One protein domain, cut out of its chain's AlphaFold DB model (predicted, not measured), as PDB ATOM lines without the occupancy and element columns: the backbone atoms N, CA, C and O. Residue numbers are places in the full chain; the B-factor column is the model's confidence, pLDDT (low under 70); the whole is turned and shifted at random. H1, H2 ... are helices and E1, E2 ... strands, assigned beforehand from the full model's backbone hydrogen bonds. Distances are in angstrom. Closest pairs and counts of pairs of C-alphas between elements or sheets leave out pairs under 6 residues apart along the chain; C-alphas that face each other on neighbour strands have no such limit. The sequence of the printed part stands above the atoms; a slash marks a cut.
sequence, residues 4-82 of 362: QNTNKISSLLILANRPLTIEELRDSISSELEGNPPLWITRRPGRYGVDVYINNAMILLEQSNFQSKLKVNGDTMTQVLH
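Overview. This is residues 4 to 82 of the 362 residues of a protein of Trachymyrmex cornetzi (UniProt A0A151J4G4). Two separate strand hairpins, E1 with E2 and E3 with E4, reach toward opposite ends of an elongated shape, and a long looping stretch with no named element, residues 14 to 38, winds between them. One short helix, H1, lies off to a side at the first printed residues, and the tip of the second hairpin, residues 71 to 76, sticks out free. The printed part has 79 residues, with H1, E1, E2, E3 and E4 in that order; each sheet is an antiparallel pair, and the class is mixed, with under half of the residues in named elements. The whole is only just loose, close to compact, with a radius of gyration of the C-alphas of 14.0 A and spans of 43 by 27 by 22 A.

Along the chain. H1, residues 4 to 13, begins at C-alpha 4 (-2.198, 45.827, 28.419) and is 15.2 A long. E1, residues 39 to 46, is 20.7 A long and starts at (-20.910, 41.344, 43.878). E2 is residues 49 to 54, E3 residues 66 to 72, and E4, residues 75 to 81, ends at (-8.691, 48.282, 49.767).

Arrangement. In H1, 5 of 6 O i to N i+4 pairs are within hydrogen-bond range. E1 and E2 form an antiparallel hairpin at 160 degrees, with N 44 and O 51 2.9 A apart. Residues 28 to 29 pair antiparallel with residues 39 to 40 of E1. E3 and E4 form a hairpin at 154 degrees, with N 70 and O 77 2.8 A apart. E2 and E3 are apart, and so are E1 and E4.

Size, cuts and confidence. The C-alphas of Arg 47 and Asn 73, the two farthest apart, are 44.6 A from each other. The printed part has no cut. The links H1 to E1 and E2 to E3 are long. Residues 4 to 16 and 31 to 35 have pLDDT under 70.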
ATOM      1  N   GLN A   4      -1.738  44.821  27.445       26.55
ATOM      2  CA  GLN A   4      -2.198  45.827  28.419       26.55
ATOM      3  C   GLN A   4      -3.727  45.912  28.580       26.55
ATOM      4  O   GLN A   4      -4.187  46.408  29.604       26.55
ATOM      5  N   ASN A   5      -4.529  45.419  27.626       34.25
ATOM      6  CA  ASN A   5      -5.993  45.582  27.672       34.25
ATOM      7  C   ASN A   5      -6.720  44.506  28.500       34.25
ATOM      8  O   ASN A   5      -7.710  44.812  29.159       34.25
ATOM      9  N   THR A   6      -6.219  43.269  28.527       38.78
ATOM     10  CA  THR A   6      -6.800  42.163  29.315       38.78
ATOM     11  C   THR A   6      -6.696  42.399  30.821       38.78
ATOM     12  O   THR A   6      -7.654  42.142  31.552       38.78
ATOM     13  N   ASN A   7      -5.572  42.957  31.280       35.47
ATOM     14  CA  ASN A   7      -5.380  43.299  32.691       35.47
ATOM     15  C   ASN A   7      -6.287  44.453  33.128       35.47
ATOM     16  O   ASN A   7      -6.795  44.421  34.243       35.47
ATOM     17  N   LYS A   8      -6.551  45.423  32.243       37.78
ATOM     18  CA  LYS A   8      -7.363  46.607  32.555       37.78
ATOM     19  C   LYS A   8      -8.841  46.267  32.770       37.78
ATOM     20  O   LYS A   8      -9.442  46.734  33.732       37.78
ATOM     21  N   ILE A   9      -9.413  45.418  31.910       44.62
ATOM     22  CA  ILE A   9     -10.816  44.978  32.024       44.62
ATOM     23  C   ILE A   9     -11.001  44.088  33.263       44.62
ATOM     24  O   ILE A   9     -11.964  44.259  34.005       44.62
ATOM     25  N   SER A  10     -10.044  43.192  33.527       46.94
ATOM     26  CA  SER A  10     -10.082  42.317  34.707       46.94
ATOM     27  C   SER A  10      -9.944  43.104  36.016       46.94
ATOM     28  O   SER A  10     -10.638  42.801  36.978       46.94
ATOM     29  N   SER A  11      -9.104  44.150  36.054       47.12
ATOM     30  CA  SER A  11      -8.961  45.009  37.237       47.12
ATOM     31  C   SER A  11     -10.184  45.892  37.494       47.12
ATOM     32  O   SER A  11     -10.550  46.092  38.645       47.12
ATOM     33  N   LEU A  12     -10.840  46.391  36.438       48.69
ATOM     34  CA  LEU A  12     -12.058  47.206  36.558       48.69
ATOM     35  C   LEU A  12     -13.250  46.403  37.098       48.69
ATOM     36  O   LEU A  12     -14.138  46.966  37.729       48.69
ATOM     37  N   LEU A  13     -13.265  45.086  36.882       50.03
ATOM     38  CA  LEU A  13     -14.332  44.212  37.367       50.03
ATOM     39  C   LEU A  13     -14.362  44.088  38.901       50.03
ATOM     40  O   LEU A  13     -15.410  43.819  39.481       50.03
ATOM     41  N   ILE A  14     -13.208  44.273  39.545       57.59
ATOM     42  CA  ILE A  14     -13.021  44.112  40.995       57.59
ATOM     43  C   ILE A  14     -13.321  45.427  41.742       57.59
ATOM     44  O   ILE A  14     -13.460  45.431  42.964       57.59
ATOM     45  N   LEU A  15     -13.460  46.550  41.031       61.50
ATOM     46  CA  LEU A  15     -13.723  47.850  41.644       61.50
ATOM     47  C   LEU A  15     -15.214  48.013  41.951       61.50
ATOM     48  O   LEU A  15     -16.068  47.954  41.064       61.50
ATOM     49  N   ALA A  16     -15.521  48.223  43.230       67.38
ATOM     50  CA  ALA A  16     -16.830  48.667  43.684       67.38
ATOM     51  C   ALA A  16     -17.004  50.165  43.417       67.38
ATOM     52  O   ALA A  16     -16.066  50.940  43.578       67.38
ATOM     53  N   ASN A  17     -18.228  50.588  43.108       72.88
ATOM     54  CA  ASN A  17     -18.547  51.997  42.850       72.88
ATOM     55  C   ASN A  17     -18.582  52.894  44.100       72.88
ATOM     56  O   ASN A  17     -18.933  54.073  44.008       72.88
ATOM     57  N   ARG A  18     -18.278  52.341  45.281       80.94
ATOM     58  CA  ARG A  18     -18.244  53.058  46.557       80.94
ATOM     59  C   ARG A  18     -17.100  52.548  47.438       80.94
ATOM     60  O   ARG A  18     -16.901  51.334  47.517       80.94
ATOM     61  N   PRO A  19     -16.394  53.445  48.148       86.56
ATOM     62  CA  PRO A  19     -15.360  53.076  49.106       86.56
ATOM     63  C   PRO A  19     -16.016  52.606  50.411       86.56
ATOM     64  O   PRO A  19     -16.301  53.420  51.280       86.56
ATOM     65  N   LEU A  20     -16.298  51.307  50.521       91.44
ATOM     66  CA  LEU A  20     -16.984  50.719  51.676       91.44
ATOM     67  C   LEU A  20     -16.018  49.903  52.534       91.44
ATOM     68  O   LEU A  20     -15.271  49.077  52.001       91.44
ATOM     69  N   THR A  21     -16.070  50.079  53.854       93.19
ATOM     70  CA  THR A  21     -15.444  49.144  54.802       93.19
ATOM     71  C   THR A  21     -16.258  47.852  54.912       93.19
ATOM     72  O   THR A  21     -17.418  47.790  54.500       93.19
ATOM     73  N   ILE A  22     -15.673  46.801  55.487       91.94
ATOM     74  CA  ILE A  22     -16.319  45.488  55.675       91.94
ATOM     75  C   ILE A  22     -17.636  45.598  56.469       91.94
ATOM     76  O   ILE A  22     -18.599  44.870  56.204       91.94
ATOM     77  N   GLU A  23     -17.702  46.524  57.420       92.56
ATOM     78  CA  GLU A  23     -18.865  46.813  58.267       92.56
ATOM     79  C   GLU A  23     -19.978  47.540  57.492       92.56
ATOM     80  O   GLU A  23     -21.171  47.408  57.786       92.56
ATOM     81  N   GLU A  24     -19.595  48.302  56.471       92.88
ATOM     82  CA  GLU A  24     -20.508  49.034  55.597       92.88
ATOM     83  C   GLU A  24     -21.033  48.166  54.450       92.88
ATOM     84  O   GLU A  24     -22.118  48.438  53.930       92.88
ATOM     85  N   LEU A  25     -20.317  47.092  54.089       91.31
ATOM     86  CA  LEU A  25     -20.781  46.122  53.100       91.31
ATOM     87  C   LEU A  25     -22.165  45.591  53.500       91.31
ATOM     88  O   LEU A  25     -22.369  45.103  54.610       91.31
ATOM     89  N   ARG A  26     -23.143  45.682  52.601       90.31
ATOM     90  CA  ARG A  26     -24.478  45.093  52.798       90.31
ATOM     91  C   ARG A  26     -24.522  43.720  52.136       90.31
ATOM     92  O   ARG A  26     -23.522  43.015  52.206       90.31
ATOM     93  N   ASP A  27     -25.649  43.341  51.544       89.31
ATOM     94  CA  ASP A  27     -25.840  42.032  50.905       89.31
ATOM     95  C   ASP A  27     -25.244  41.958  49.496       89.31
ATOM     96  O   ASP A  27     -24.922  40.877  49.004       89.31
ATOM     97  N   SER A  28     -25.103  43.101  48.828       88.69
ATOM     98  CA  SER A  28     -24.530  43.183  47.489       88.69
ATOM     99  C   SER A  28     -23.919  44.553  47.220       88.69
ATOM    100  O   SER A  28     -24.375  45.557  47.773       88.69
ATOM    101  N   ILE A  29     -22.949  44.601  46.311       86.69
ATOM    102  CA  ILE A  29     -22.310  45.822  45.822       86.69
ATOM    103  C   ILE A  29     -22.396  45.852  44.295       86.69
ATOM    104  O   ILE A  29     -22.217  44.830  43.633       86.69
ATOM    105  N   SER A  30     -22.641  47.026  43.720       77.75
ATOM    106  CA  SER A  30     -22.504  47.231  42.277       77.75
ATOM    107  C   SER A  30     -21.032  47.469  41.923       77.75
ATOM    108  O   SER A  30     -20.370  48.297  42.552       77.75
ATOM    109  N   SER A  31     -20.510  46.770  40.913       68.81
ATOM    110  CA  SER A  31     -19.178  47.078  40.377       68.81
ATOM    111  C   SER A  31     -19.202  48.352  39.522       68.81
ATOM    112  O   SER A  31     -20.248  48.698  38.976       68.81
ATOM    113  N   GLU A  32     -18.055  49.008  39.347       59.81
ATOM    114  CA  GLU A  32     -17.911  50.236  38.545       59.81
ATOM    115  C   GLU A  32     -18.186  50.056  37.047       59.81
ATOM    116  O   GLU A  32     -18.602  50.999  36.378       59.81
ATOM    117  N   LEU A  33     -17.979  48.857  36.506       59.06
ATOM    118  CA  LEU A  33     -18.334  48.544  35.124       59.06
ATOM    119  C   LEU A  33     -19.856  48.366  35.002       59.06
ATOM    120  O   LEU A  33     -20.419  47.384  35.499       59.06
ATOM    121  N   GLU A  34     -20.512  49.306  34.312       53.91
ATOM    122  CA  GLU A  34     -21.893  49.138  33.854       53.91
ATOM    123  C   GLU A  34     -22.015  47.820  33.080       53.91
ATOM    124  O   GLU A  34     -21.243  47.545  32.162       53.91
ATOM    125  N   GLY A  35     -22.978  46.980  33.463       61.88
ATOM    126  CA  GLY A  35     -23.160  45.685  32.813       61.88
ATOM    127  C   GLY A  35     -22.329  44.537  33.396       61.88
ATOM    128  O   GLY A  35     -22.109  43.552  32.694       61.88
ATOM    129  N   ASN A  36     -21.997  44.561  34.690       70.19
ATOM    130  CA  ASN A  36     -21.605  43.359  35.445       70.19
ATOM    131  C   ASN A  36     -22.672  42.905  36.456       70.19
ATOM    132  O   ASN A  36     -23.426  43.741  36.967       70.19
ATOM    133  N   PRO A  37     -22.716  41.601  36.792       78.94
ATOM    134  CA  PRO A  37     -23.502  41.108  37.917       78.94
ATOM    135  C   PRO A  37     -23.126  41.781  39.242       78.94
ATOM    136  O   PRO A  37     -21.967  42.167  39.422       78.94
ATOM    137  N   PRO A  38     -24.072  41.889  40.193       86.50
ATOM    138  CA  PRO A  38     -23.759  42.323  41.547       86.50
ATOM    139  C   PRO A  38     -22.669  41.448  42.176       86.50
ATOM    140  O   PRO A  38     -22.636  40.232  41.972       86.50
ATOM    141  N   LEU A  39     -21.804  42.064  42.979       89.62
ATOM    142  CA  LEU A  39     -20.910  41.344  43.878       89.62
ATOM    143  C   LEU A  39     -21.686  41.029  45.154       89.62
ATOM    144  O   LEU A  39     -22.080  41.942  45.877       89.62
ATOM    145  N   TRP A  40     -21.940  39.754  45.411       92.12
ATOM    146  CA  TRP A  40     -22.744  39.294  46.539       92.12
ATOM    147  C   TRP A  40     -21.890  39.143  47.784       92.12
ATOM    148  O   TRP A  40     -20.798  38.590  47.720       92.12
ATOM    149  N   ILE A  41     -22.394  39.591  48.925       94.94
ATOM    150  CA  ILE A  41     -21.684  39.494  50.194       94.94
ATOM    151  C   ILE A  41     -22.347  38.429  51.051       94.94
ATOM    152  O   ILE A  41     -23.543  38.496  51.330       94.94
ATOM    153  N   THR A  42     -21.556  37.455  51.492       95.50
ATOM    154  CA  THR A  42     -22.012  36.419  52.423       95.50
ATOM    155  C   THR A  42     -21.234  36.524  53.722       95.50
ATOM    156  O   THR A  42     -20.012  36.640  53.713       95.50
ATOM    157  N   ARG A  43     -21.941  36.472  54.852       94.56
ATOM    158  CA  ARG A  43     -21.348  36.461  56.193       94.56
ATOM    159  C   ARG A  43     -21.663  35.144  56.863       94.56
ATOM    160  O   ARG A  43     -22.815  34.718  56.850       94.56
ATOM    161  N   ARG A  44     -20.657  34.513  57.460       91.56
ATOM    162  CA  ARG A  44     -20.833  33.251  58.176       91.56
ATOM    163  C   ARG A  44     -20.103  33.238  59.505       91.56
ATOM    164  O   ARG A  44     -19.032  33.826  59.595       91.56
ATOM    165  N   PRO A  45     -20.623  32.519  60.510       91.25
ATOM    166  CA  PRO A  45     -19.830  32.167  61.677       91.25
ATOM    167  C   PRO A  45     -18.564  31.421  61.238       91.25
ATOM    168  O   PRO A  45     -18.644  30.390  60.569       91.25
ATOM    169  N   GLY A  46     -17.412  31.976  61.595       84.75
ATOM    170  CA  GLY A  46     -16.086  31.413  61.379       84.75
ATOM    171  C   GLY A  46     -15.446  30.986  62.698       84.75
ATOM    172  O   GLY A  46     -16.006  31.164  63.780       84.75
ATOM    173  N   ARG A  47     -14.227  30.440  62.630       80.88
ATOM    174  CA  ARG A  47     -13.511  29.924  63.817       80.88
ATOM    175  C   ARG A  47     -13.194  31.004  64.859       80.88
ATOM    176  O   ARG A  47     -13.132  30.695  66.045       80.88
ATOM    177  N   TYR A  48     -12.977  32.239  64.414       80.81
ATOM    178  CA  TYR A  48     -12.541  33.361  65.253       80.81
ATOM    179  C   TYR A  48     -13.470  34.582  65.157       80.81
ATOM    180  O   TYR A  48     -13.071  35.686  65.511       80.81
ATOM    181  N   GLY A  49     -14.701  34.408  64.667       88.06
ATOM    182  CA  GLY A  49     -15.637  35.515  64.480       88.06
ATOM    183  C   GLY A  49     -16.565  35.292  63.296       88.06
ATOM    184  O   GLY A  49     -17.220  34.256  63.207       88.06
ATOM    185  N   VAL A  50     -16.636  36.274  62.399       92.00
ATOM    186  CA  VAL A  50     -17.470  36.223  61.194       92.00
ATOM    187  C   VAL A  50     -16.571  36.216  59.968       92.00
ATOM    188  O   VAL A  50     -15.888  37.200  59.710       92.00
ATOM    189  N   ASP A  51     -16.612  35.141  59.190       94.75
ATOM    190  CA  ASP A  51     -15.986  35.098  57.874       94.75
ATOM    191  C   ASP A  51     -16.863  35.878  56.887       94.75
ATOM    192  O   ASP A  51     -18.083  35.681  56.820       94.75
ATOM    193  N   VAL A  52     -16.243  36.766  56.110       95.94
ATOM    194  CA  VAL A  52     -16.927  37.576  55.097       95.94
ATOM    195  C   VAL A  52     -16.432  37.163  53.724       95.94
ATOM    196  O   VAL A  52     -15.230  37.078  53.485       95.94
ATOM    197  N   TYR A  53     -17.364  36.919  52.816       96.19
ATOM    198  CA  TYR A  53     -17.091  36.518  51.448       96.19
ATOM    199  C   TYR A  53     -17.690  37.526  50.482       96.19
ATOM    200  O   TYR A  53     -18.782  38.043  50.719       96.19
ATOM    201  N   ILE A  54     -16.991  37.748  49.378       94.31
ATOM    202  CA  ILE A  54     -17.473  38.441  48.194       94.31
ATOM    203  C   ILE A  54     -17.534  37.435  47.044       94.31
ATOM    204  O   ILE A  54     -16.524  36.874  46.619       94.31
ATOM    205  N   ASN A  55     -18.745  37.154  46.568       94.12
ATOM    206  CA  ASN A  55     -19.059  35.988  45.750       94.12
ATOM    207  C   ASN A  55     -18.510  34.704  46.406       94.12
ATOM    208  O   ASN A  55     -18.932  34.343  47.504       94.12
ATOM    209  N   ASN A  56     -17.560  34.024  45.758       95.44
ATOM    210  CA  ASN A  56     -16.897  32.839  46.306       95.44
ATOM    211  C   ASN A  56     -15.660  33.168  47.161       95.44
ATOM    212  O   ASN A  56     -15.259  32.350  47.984       95.44
ATOM    213  N   ALA A  57     -15.064  34.348  46.980       95.38
ATOM    214  CA  ALA A  57     -13.781  34.703  47.571       95.38
ATOM    215  C   ALA A  57     -13.948  35.179  49.019       95.38
ATOM    216  O   ALA A  57     -14.791  36.023  49.311       95.38
ATOM    217  N   MET A  58     -13.123  34.675  49.929       95.56
ATOM    218  CA  MET A  58     -13.059  35.135  51.315       95.56
ATOM    219  C   MET A  58     -12.257  36.439  51.404       95.56
ATOM    220  O   MET A  58     -11.164  36.537  50.844       95.56
ATOM    221  N   ILE A  59     -12.775  37.417  52.147       95.19
ATOM    222  CA  ILE A  59     -12.062  38.642  52.512       95.19
ATOM    223  C   ILE A  59     -11.122  38.333  53.684       95.19
ATOM    224  O   ILE A  59     -11.552  37.858  54.735       95.19
ATOM    225  N   LEU A  60      -9.833  38.626  53.519       94.62
ATOM    226  CA  LEU A  60      -8.814  38.485  54.556       94.62
ATOM    227  C   LEU A  60      -8.908  39.674  55.518       94.62
ATOM    228  O   LEU A  60      -8.313  40.723  55.274       94.62
ATOM    229  N   LEU A  61      -9.680  39.512  56.596       90.69
ATOM    230  CA  LEU A  61     -10.065  40.602  57.509       90.69
ATOM    231  C   LEU A  61      -8.867  41.381  58.077       90.69
ATOM    232  O   LEU A  61      -8.841  42.604  57.993       90.69
ATOM    233  N   GLU A  62      -7.849  40.673  58.574       90.94
ATOM    234  CA  GLU A  62      -6.608  41.242  59.145       90.94
ATOM    235  C   GLU A  62      -5.773  42.040  58.125       90.94
ATOM    236  O   GLU A  62      -4.863  42.781  58.487       90.94
ATOM    237  N   GLN A  63      -6.055  41.869  56.832       92.50
ATOM    238  CA  GLN A  63      -5.333  42.493  55.723       92.50
ATOM    239  C   GLN A  63      -6.272  43.342  54.850       92.50
ATOM    240  O   GLN A  63      -6.034  43.505  53.657       92.50
ATOM    241  N   SER A  64      -7.376  43.835  55.407       94.00
ATOM    242  CA  SER A  64      -8.406  44.581  54.677       94.00
ATOM    243  C   SER A  64      -8.772  45.880  55.404       94.00
ATOM    244  O   SER A  64      -8.119  46.244  56.380       94.00
ATOM    245  N   ASN A  65      -9.781  46.620  54.922       93.94
ATOM    246  CA  ASN A  65     -10.138  47.949  55.443       93.94
ATOM    247  C   ASN A  65      -9.001  48.995  55.336       93.94
ATOM    248  O   ASN A  65      -8.982  49.977  56.084       93.94
ATOM    249  N   PHE A  66      -8.069  48.845  54.389       93.75
ATOM    250  CA  PHE A  66      -7.027  49.847  54.158       93.75
ATOM    251  C   PHE A  66      -7.628  51.092  53.506       93.75
ATOM    252  O   PHE A  66      -8.041  51.053  52.350       93.75
ATOM    253  N   GLN A  67      -7.664  52.202  54.242       93.31
ATOM    254  CA  GLN A  67      -8.269  53.449  53.780       93.31
ATOM    255  C   GLN A  67      -7.210  54.459  53.342       93.31
ATOM    256  O   GLN A  67      -6.230  54.699  54.045       93.31
ATOM    257  N   SER A  68      -7.439  55.096  52.196       91.25
ATOM    258  CA  SER A  68      -6.612  56.194  51.694       91.25
ATOM    259  C   SER A  68      -7.483  57.341  51.196       91.25
ATOM    260  O   SER A  68      -8.613  57.135  50.751       91.25
ATOM    261  N   LYS A  69      -6.957  58.565  51.271       90.56
ATOM    262  CA  LYS A  69      -7.597  59.768  50.732       90.56
ATOM    263  C   LYS A  69      -6.722  60.347  49.631       90.56
ATOM    264  O   LYS A  69      -5.557  60.659  49.862       90.56
ATOM    265  N   LEU A  70      -7.297  60.528  48.451       87.31
ATOM    266  CA  LEU A  70      -6.643  61.124  47.291       87.31
ATOM    267  C   LEU A  70      -7.313  62.449  46.952       87.31
ATOM    268  O   LEU A  70      -8.533  62.558  46.994       87.31
ATOM    269  N   LYS A  71      -6.521  63.453  46.576       85.81
ATOM    270  CA  LYS A  71      -7.053  64.685  45.987       85.81
ATOM    271  C   LYS A  71      -7.042  64.553  44.470       85.81
ATOM    272  O   LYS A  71      -5.969  64.457  43.881       85.81
ATOM    273  N   VAL A  72      -8.216  64.557  43.849       81.88
ATOM    274  CA  VAL A  72      -8.388  64.483  42.392       81.88
ATOM    275  C   VAL A  72      -9.247  65.667  41.970       81.88
ATOM    276  O   VAL A  72     -10.348  65.833  42.474       81.88
ATOM    277  N   ASN A  73      -8.734  66.517  41.079       82.69
ATOM    278  CA  ASN A  73      -9.426  67.720  40.584       82.69
ATOM    279  C   ASN A  73      -9.920  68.690  41.679       82.69
ATOM    280  O   ASN A  73     -10.880  69.422  41.472       82.69
ATOM    281  N   GLY A  74      -9.253  68.719  42.837       84.50
ATOM    282  CA  GLY A  74      -9.637  69.554  43.985       84.50
ATOM    283  C   GLY A  74     -10.561  68.857  44.989       84.50
ATOM    284  O   GLY A  74     -10.589  69.261  46.151       84.50
ATOM    285  N   ASP A  75     -11.201  67.757  44.594       84.38
ATOM    286  CA  ASP A  75     -12.058  66.953  45.459       84.38
ATOM    287  C   ASP A  75     -11.255  65.891  46.216       84.38
ATOM    288  O   ASP A  75     -10.290  65.318  45.705       84.38
ATOM    289  N   THR A  76     -11.651  65.616  47.461       87.38
ATOM    290  CA  THR A  76     -11.054  64.540  48.266       87.38
ATOM    291  C   THR A  76     -11.848  63.253  48.071       87.38
ATOM    292  O   THR A  76     -12.959  63.122  48.575       87.38
ATOM    293  N   MET A  77     -11.254  62.292  47.372       85.06
ATOM    294  CA  MET A  77     -11.792  60.956  47.145       85.06
ATOM    295  C   MET A  77     -11.264  59.998  48.213       85.06
ATOM    296  O   MET A  77     -10.062  59.961  48.477       85.06
ATOM    297  N   THR A  78     -12.148  59.213  48.821       88.69
ATOM    298  CA  THR A  78     -11.754  58.126  49.733       88.69
ATOM    299  C   THR A  78     -11.694  56.820  48.952       88.69
ATOM    300  O   THR A  78     -12.522  56.583  48.078       88.69
ATOM    301  N   GLN A  79     -10.718  55.978  49.263       88.56
ATOM    302  CA  GLN A  79     -10.566  54.636  48.713       88.56
ATOM    303  C   GLN A  79     -10.441  53.637  49.856       88.56
ATOM    304  O   GLN A  79      -9.801  53.941  50.863       88.56
ATOM    305  N   VAL A  80     -11.023  52.451  49.677       91.38
ATOM    306  CA  VAL A  80     -10.860  51.316  50.592       91.38
ATOM    307  C   VAL A  80     -10.327  50.128  49.804       91.38
ATOM    308  O   VAL A  80     -10.868  49.795  48.751       91.38
ATOM    309  N   LEU A  81      -9.272  49.501  50.313       92.00
ATOM    310  CA  LEU A  81      -8.691  48.282  49.767       92.00
ATOM    311  C   LEU A  81      -8.953  47.105  50.715       92.00
ATOM    312  O   LEU A  81      -8.682  47.176  51.916       92.00
ATOM    313  N   HIS A  82      -9.428  46.008  50.126       93.06
ATOM    314  CA  HIS A  82      -9.617  44.713  50.773       93.06
ATOM    315  C   HIS A  82      -8.776  43.664  50.054       93.06
ATOM    316  O   HIS A  82      -8.706  43.674  48.824       93.06
TER     317      HIS A  82